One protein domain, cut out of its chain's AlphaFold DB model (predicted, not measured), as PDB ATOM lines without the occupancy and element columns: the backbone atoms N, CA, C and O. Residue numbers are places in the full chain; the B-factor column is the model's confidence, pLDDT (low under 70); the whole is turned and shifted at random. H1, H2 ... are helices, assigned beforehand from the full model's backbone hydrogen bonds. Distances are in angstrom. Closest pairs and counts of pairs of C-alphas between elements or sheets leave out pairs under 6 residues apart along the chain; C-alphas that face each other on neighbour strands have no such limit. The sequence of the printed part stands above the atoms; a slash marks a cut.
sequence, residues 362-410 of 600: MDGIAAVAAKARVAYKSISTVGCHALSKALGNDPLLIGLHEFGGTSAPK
ATOM      1  N   MET A 362      32.535 -51.887 -38.708       89.38
ATOM      2  CA  MET A 362      33.629 -52.198 -37.789       89.38
ATOM      3  C   MET A 362      34.318 -50.939 -37.263       89.38
ATOM      4  O   MET A 362      34.598 -50.870 -36.065       89.38
ATOM      5  N   ASP A 363      34.537 -49.938 -38.121       89.44
ATOM      6  CA  ASP A 363      35.074 -48.636 -37.711       89.44
ATOM      7  C   ASP A 363      34.136 -47.970 -36.700       89.44
ATOM      8  O   ASP A 363      34.553 -47.518 -35.638       89.44
ATOM      9  N   GLY A 364      32.837 -47.969 -36.993       89.56
ATOM     10  CA  GLY A 364      31.830 -47.398 -36.114       89.56
ATOM     11  C   GLY A 364      31.768 -48.078 -34.737       89.56
ATOM     12  O   GLY A 364      31.814 -47.403 -33.704       89.56
ATOM     13  N   ILE A 365      31.772 -49.418 -34.695       91.00
ATOM     14  CA  ILE A 365      31.850 -50.194 -33.442       91.00
ATOM     15  C   ILE A 365      33.118 -49.842 -32.658       91.00
ATOM     16  O   ILE A 365      33.048 -49.609 -31.448       91.00
ATOM     17  N   ALA A 366      34.269 -49.811 -33.333       91.31
ATOM     18  CA  ALA A 366      35.550 -49.514 -32.708       91.31
ATOM     19  C   ALA A 366      35.587 -48.087 -32.145       91.31
ATOM     20  O   ALA A 366      36.065 -47.892 -31.028       91.31
ATOM     21  N   ALA A 367      35.035 -47.107 -32.864       90.56
ATOM     22  CA  ALA A 367      34.973 -45.715 -32.427       90.56
ATOM     23  C   ALA A 367      34.084 -45.545 -31.186       90.56
ATOM     24  O   ALA A 367      34.482 -44.888 -30.221       90.56
ATOM     25  N   VAL A 368      32.912 -46.194 -31.155       91.19
ATOM     26  CA  VAL A 368      32.037 -46.195 -29.970       91.19
ATOM     27  C   VAL A 368      32.727 -46.866 -28.781       91.19
ATOM     28  O   VAL A 368      32.703 -46.323 -27.675       91.19
ATOM     29  N   ALA A 369      33.384 -48.008 -28.993       91.31
ATOM     30  CA  ALA A 369      34.110 -48.715 -27.939       91.31
ATOM     31  C   ALA A 369      35.285 -47.887 -27.389       91.31
ATOM     32  O   ALA A 369      35.461 -47.787 -26.172       91.31
ATOM     33  N   ALA A 370      36.065 -47.253 -28.271       89.81
ATOM     34  CA  ALA A 370      37.170 -46.377 -27.893       89.81
ATOM     35  C   ALA A 370      36.671 -45.195 -27.053       89.81
ATOM     36  O   ALA A 370      37.222 -44.921 -25.985       89.81
ATOM     37  N   LYS A 371      35.572 -44.563 -27.481       89.69
ATOM     38  CA  LYS A 371      34.930 -43.477 -26.742       89.69
ATOM     39  C   LYS A 371      34.393 -43.922 -25.380       89.69
ATOM     40  O   LYS A 371      34.579 -43.213 -24.395       89.69
ATOM     41  N   ALA A 372      33.753 -45.088 -25.301       89.31
ATOM     42  CA  ALA A 372      33.221 -45.626 -24.047       89.31
ATOM     43  C   ALA A 372      34.324 -45.875 -23.019       89.31
ATOM     44  O   ALA A 372      34.178 -45.511 -21.854       89.31
ATOM     45  N   ARG A 373      35.454 -46.428 -23.470       89.31
ATOM     46  CA  ARG A 373      36.636 -46.659 -22.639       89.31
ATOM     47  C   ARG A 373      37.192 -45.358 -22.062       89.31
ATOM     48  O   ARG A 373      37.468 -45.308 -20.871       89.31
ATOM     49  N   VAL A 374      37.316 -44.319 -22.888       86.94
ATOM     50  CA  VAL A 374      37.766 -42.986 -22.454       86.94
ATOM     51  C   VAL A 374      36.788 -42.363 -21.453       86.94
ATOM     52  O   VAL A 374      37.200 -41.807 -20.441       86.94
ATOM     53  N   ALA A 375      35.485 -42.524 -21.682       85.69
ATOM     54  CA  ALA A 375      34.440 -42.037 -20.784       85.69
ATOM     55  C   ALA A 375      34.212 -42.923 -19.538       85.69
ATOM     56  O   ALA A 375      33.262 -42.679 -18.792       85.69
ATOM     57  N   TYR A 376      35.022 -43.970 -19.331       87.44
ATOM     58  CA  TYR A 376      34.855 -44.976 -18.273       87.44
ATOM     59  C   TYR A 376      33.434 -45.574 -18.210       87.44
ATOM     60  O   TYR A 376      32.890 -45.841 -17.137       87.44
ATOM     61  N   LYS A 377      32.806 -45.783 -19.373       87.94
ATOM     62  CA  LYS A 377      31.476 -46.391 -19.506       87.94
ATOM     63  C   LYS A 377      31.586 -47.832 -19.992       87.94
ATOM     64  O   LYS A 377      32.279 -48.128 -20.961       87.94
ATOM     65  N   SER A 378      30.839 -48.728 -19.352       87.25
ATOM     66  CA  SER A 378      30.684 -50.106 -19.812       87.25
ATOM     67  C   SER A 378      29.611 -50.183 -20.895       87.25
ATOM     68  O   SER A 378      28.445 -49.882 -20.639       87.25
ATOM     69  N   ILE A 379      29.986 -50.635 -22.087       90.25
ATOM     70  CA  ILE A 379      29.064 -50.930 -23.183       90.25
ATOM     71  C   ILE A 379      29.453 -52.279 -23.793       90.25
ATOM     72  O   ILE A 379      30.635 -52.589 -23.939       90.25
ATOM     73  N   SER A 380      28.465 -53.118 -24.100       91.75
ATOM     74  CA  SER A 380      28.716 -54.399 -24.763       91.75
ATOM     75  C   SER A 380      29.019 -54.186 -26.248       91.75
ATOM     76  O   SER A 380      28.594 -53.194 -26.837       91.75
ATOM     77  N   THR A 381      29.677 -55.146 -26.898       90.06
ATOM     78  CA  THR A 381      29.924 -55.102 -28.352       90.06
ATOM     79  C   THR A 381      28.628 -54.956 -29.155       90.06
ATOM     80  O   THR A 381      28.580 -54.207 -30.129       90.06
ATOM     81  N   VAL A 382      27.550 -55.616 -28.713       90.81
ATOM     82  CA  VAL A 382      26.212 -55.490 -29.316       90.81
ATOM     83  C   VAL A 382      25.663 -54.073 -29.132       90.81
ATOM     84  O   VAL A 382      25.111 -53.505 -30.073       90.81
ATOM     85  N   GLY A 383      25.862 -53.474 -27.954       89.31
ATOM     86  CA  GLY A 383      25.510 -52.080 -27.686       89.31
ATOM     87  C   GLY A 383      26.285 -51.099 -28.568       89.31
ATOM     88  O   GLY A 383      25.682 -50.187 -29.128       89.31
ATOM     89  N   CYS A 384      27.590 -51.321 -28.769       90.75
ATOM     90  CA  CYS A 384      28.398 -50.519 -29.690       90.75
ATOM     91  C   CYS A 384      27.865 -50.590 -31.121       90.75
ATOM     92  O   CYS A 384      27.744 -49.558 -31.773       90.75
ATOM     93  N   HIS A 385      27.522 -51.790 -31.598       91.69
ATOM     94  CA  HIS A 385      26.958 -51.966 -32.933       91.69
ATOM     95  C   HIS A 385      25.614 -51.250 -33.081       91.69
ATOM     96  O   HIS A 385      25.428 -50.492 -34.030       91.69
ATOM     97  N   ALA A 386      24.697 -51.443 -32.129       89.81
ATOM     98  CA  ALA A 386      23.383 -50.808 -32.160       89.81
ATOM     99  C   ALA A 386      23.491 -49.276 -32.153       89.81
ATOM    100  O   ALA A 386      22.851 -48.616 -32.972       89.81
ATOM    101  N   LEU A 387      24.336 -48.719 -31.279       89.62
ATOM    102  CA  LEU A 387      24.559 -47.279 -31.199       89.62
ATOM    103  C   LEU A 387      25.220 -46.750 -32.475       89.62
ATOM    104  O   LEU A 387      24.699 -45.823 -33.080       89.62
ATOM    105  N   SER A 388      26.313 -47.363 -32.932       91.44
ATOM    106  CA  SER A 388      26.994 -46.941 -34.159       91.44
ATOM    107  C   SER A 388      26.053 -46.931 -35.364       91.44
ATOM    108  O   SER A 388      25.992 -45.950 -36.103       91.44
ATOM    109  N   LYS A 389      25.257 -47.993 -35.522       90.50
ATOM    110  CA  LYS A 389      24.291 -48.116 -36.612       90.50
ATOM    111  C   LYS A 389      23.175 -47.080 -36.510       90.50
ATOM    112  O   LYS A 389      22.794 -46.507 -37.528       90.50
ATOM    113  N   ALA A 390      22.680 -46.804 -35.302       88.25
ATOM    114  CA  ALA A 390      21.721 -45.725 -35.080       88.25
ATOM    115  C   ALA A 390      22.307 -44.370 -35.506       88.25
ATOM    116  O   ALA A 390      21.616 -43.580 -36.136       88.25
ATOM    117  N   LEU A 391      23.596 -44.140 -35.252       88.81
ATOM    118  CA  LEU A 391      24.331 -42.938 -35.654       88.81
ATOM    119  C   LEU A 391      24.781 -42.936 -37.125       88.81
ATOM    120  O   LEU A 391      25.524 -42.047 -37.531       88.81
ATOM    121  N   GLY A 392      24.368 -43.924 -37.927       87.69
ATOM    122  CA  GLY A 392      24.739 -44.032 -39.340       87.69
ATOM    123  C   GLY A 392      26.228 -44.295 -39.578       87.69
ATOM    124  O   GLY A 392      26.731 -43.978 -40.651       87.69
ATOM    125  N   ASN A 393      26.936 -44.831 -38.577       87.81
ATOM    126  CA  ASN A 393      28.397 -44.956 -38.547       87.81
ATOM    127  C   ASN A 393      29.125 -43.617 -38.781       87.81
ATOM    128  O   ASN A 393      30.261 -43.597 -39.241       87.81
ATOM    129  N   ASP A 394      28.484 -42.486 -38.475       87.19
ATOM    130  CA  ASP A 394      29.043 -41.158 -38.707       87.19
ATOM    131  C   ASP A 394      30.068 -40.801 -37.610       87.19
ATOM    132  O   ASP A 394      29.691 -40.679 -36.437       87.19
ATOM    133  N   PRO A 395      31.360 -40.608 -37.950       86.75
ATOM    134  CA  PRO A 395      32.395 -40.333 -36.960       86.75
ATOM    135  C   PRO A 395      32.150 -39.054 -36.160       86.75
ATOM    136  O   PRO A 395      32.473 -39.015 -34.972       86.75
ATOM    137  N   LEU A 396      31.561 -38.021 -36.771       86.75
ATOM    138  CA  LEU A 396      31.238 -36.794 -36.055       86.75
ATOM    139  C   LEU A 396      30.118 -37.047 -35.047       86.75
ATOM    140  O   LEU A 396      30.254 -36.670 -33.886       86.75
ATOM    141  N   LEU A 397      29.030 -37.706 -35.457       89.00
ATOM    142  CA  LEU A 397      27.903 -37.965 -34.552       89.00
ATOM    143  C   LEU A 397      28.311 -38.894 -33.405       89.00
ATOM    144  O   LEU A 397      27.975 -38.619 -32.253       89.00
ATOM    145  N   ILE A 398      29.111 -39.931 -33.684       89.19
ATOM    146  CA  ILE A 398      29.739 -40.768 -32.649       89.19
ATOM    147  C   ILE A 398      30.596 -39.897 -31.722       89.19
ATOM    148  O   ILE A 398      30.499 -40.009 -30.497       89.19
ATOM    149  N   GLY A 399      31.393 -38.987 -32.284       86.75
ATOM    150  CA  GLY A 399      32.240 -38.043 -31.556       86.75
ATOM    151  C   GLY A 399      31.477 -37.053 -30.668       86.75
ATOM    152  O   GLY A 399      31.964 -36.732 -29.584       86.75
ATOM    153  N   LEU A 400      30.262 -36.644 -31.043       87.62
ATOM    154  CA  LEU A 400      29.434 -35.679 -30.301       87.62
ATOM    155  C   LEU A 400      28.422 -36.324 -29.331       87.62
ATOM    156  O   LEU A 400      27.976 -35.666 -28.390       87.62
ATOM    157  N   HIS A 401      28.077 -37.601 -29.521       88.06
ATOM    158  CA  HIS A 401      27.106 -38.321 -28.687       88.06
ATOM    159  C   HIS A 401      27.575 -38.493 -27.228       88.06
ATOM    160  O   HIS A 401      28.718 -38.863 -26.985       88.06
ATOM    161  N   GLU A 402      26.705 -38.302 -26.238       84.50
ATOM    162  CA  GLU A 402      27.017 -38.598 -24.832       84.50
ATOM    163  C   GLU A 402      26.283 -39.857 -24.362       84.50
ATOM    164  O   GLU A 402      25.078 -40.002 -24.566       84.50
ATOM    165  N   PHE A 403      27.014 -40.770 -23.712       82.25
ATOM    166  CA  PHE A 403      26.439 -42.016 -23.207       82.25
ATOM    167  C   PHE A 403      25.339 -41.739 -22.180       82.25
ATOM    168  O   PHE A 403      25.578 -41.069 -21.176       82.25
ATOM    169  N   GLY A 404      24.159 -42.318 -22.411       74.38
ATOM    170  CA  GLY A 404      22.963 -42.104 -21.592       74.38
ATOM    171  C   GLY A 404      21.978 -41.090 -22.182       74.38
ATOM    172  O   GLY A 404      20.863 -40.993 -21.681       74.38
ATOM    173  N   GLY A 405      22.347 -40.383 -23.256       71.00
ATOM    174  CA  GLY A 405      21.411 -39.565 -24.028       71.00
ATOM    175  C   GLY A 405      20.423 -40.422 -24.824       71.00
ATOM    176  O   GLY A 405      20.795 -41.450 -25.391       71.00
ATOM    177  N   THR A 406      19.161 -39.992 -24.886       65.88
ATOM    178  CA  THR A 406      18.073 -40.672 -25.622       65.88
ATOM    179  C   THR A 406      17.789 -40.059 -26.993       65.88
ATOM    180  O   THR A 406      16.815 -40.429 -27.646       65.88
ATOM    181  N   SER A 407      18.596 -39.091 -27.409       74.06
ATOM    182  CA  SER A 407      18.316 -38.251 -28.564       74.06
ATOM    183  C   SER A 407      18.380 -39.001 -29.882       74.06
ATOM    184  O   SER A 407      19.204 -39.902 -30.075       74.06
ATOM    185  N   ALA A 408      17.538 -38.584 -30.825       77.56
ATOM    186  CA  ALA A 408      17.611 -39.108 -32.176       77.56
ATOM    187  C   ALA A 408      18.931 -38.669 -32.852       77.56
ATOM    188  O   ALA A 408      19.448 -37.592 -32.555       77.56
ATOM    189  N   PRO A 409      19.465 -39.427 -33.828       75.38
ATOM    190  CA  PRO A 409      20.718 -39.085 -34.518       75.38
ATOM    191  C   PRO A 409      20.755 -37.662 -35.097       75.38
ATOM    192  O   PRO A 409      21.787 -36.998 -35.067       75.38
ATOM    193  N   LYS A 410      19.603 -37.180 -35.578       77.19
ATOM    194  CA  LYS A 410      19.407 -35.829 -36.126       77.19
ATOM    195  C   LYS A 410      19.501 -34.702 -35.084       77.19
ATOM    196  O   LYS A 410      19.737 -33.563 -35.458       77.19
TER     197      LYS A 410
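What this domain is: This is residues 362 to 410 of the 600 residues of an uncharacterized protein of Sphingobium sp. B1D3A (UniProt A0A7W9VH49). Three helices make a small compact cluster: the longest, H1, has H2 crossing the part of it near its first residues at a steep angle, and short H3 beside it, running much the same way; the centres of the three make a triangle. After H3 comes a tail with no named element, residues 401 to 410, which turns back on its way to Lys 410, one of the two residues whose C-alphas lie farthest apart. The printed part has 49 residues, with three named helices in the order H1, H2, H3 and no named strand, and its class is all helix. It is compact, with a radius of gyration of the C-alphas of 9.4 A, and has a rounded outline of 25 by 22 by 17 A.

Where its parts are: Find C-alpha 362 at (33.629, -52.198, -37.789); from there H1, residues 362 to 374, runs 18.4 A to C-alpha 374 at (37.766, -42.986, -22.454). Next look at H2, residues 381 to 390, which measures 14.2 A from its first to its last C-alpha. H3, residues 395 to 400, is the shortest at 8.6 A and ends with C-alpha 400 at (29.434, -35.679, -30.301).

How they stand to each other: Start from H1, which touches both other helices. Look at residues 364 to 369 of H1, for with these alone it touches H2. The closest C-alphas of the two are those of Ile 365 and Cys 384, 5.1 A apart. H1 and H2 run opposite ways at a steep tilt of 68 degrees, only just short of about perpendicular. Then go to Val 368 and Ile 398, whose C-alphas, 6.5 A apart, are the closest of H1 and H3. These two helices touch and run the same way at a shallow tilt of 28 degrees. H2 and H3 are close but not clearly touching: their closest C-alphas, those of Ser 388 and Ile 398, are 6.9 A apart, and their lines are about perpendicular at 85 degrees. Along the backbone of H1, H2 and H3, every O i to N i+4 pair is within hydrogen-bond range.

The domain as a whole: The two C-alphas farthest apart are those of Tyr 376 and Lys 410, at 25.3 A; those of the first and last printed residues, Met 362 and Lys 410, are 21.7 A apart. The printed part has no cut. Residues 375 to 380 make a short link from H1 to H2, and residues 391 to 394 a tight link from H2 to H3. The mean pLDDT of the printed part is 86.7; look in the tail for the one printed residue under 70, Thr 406.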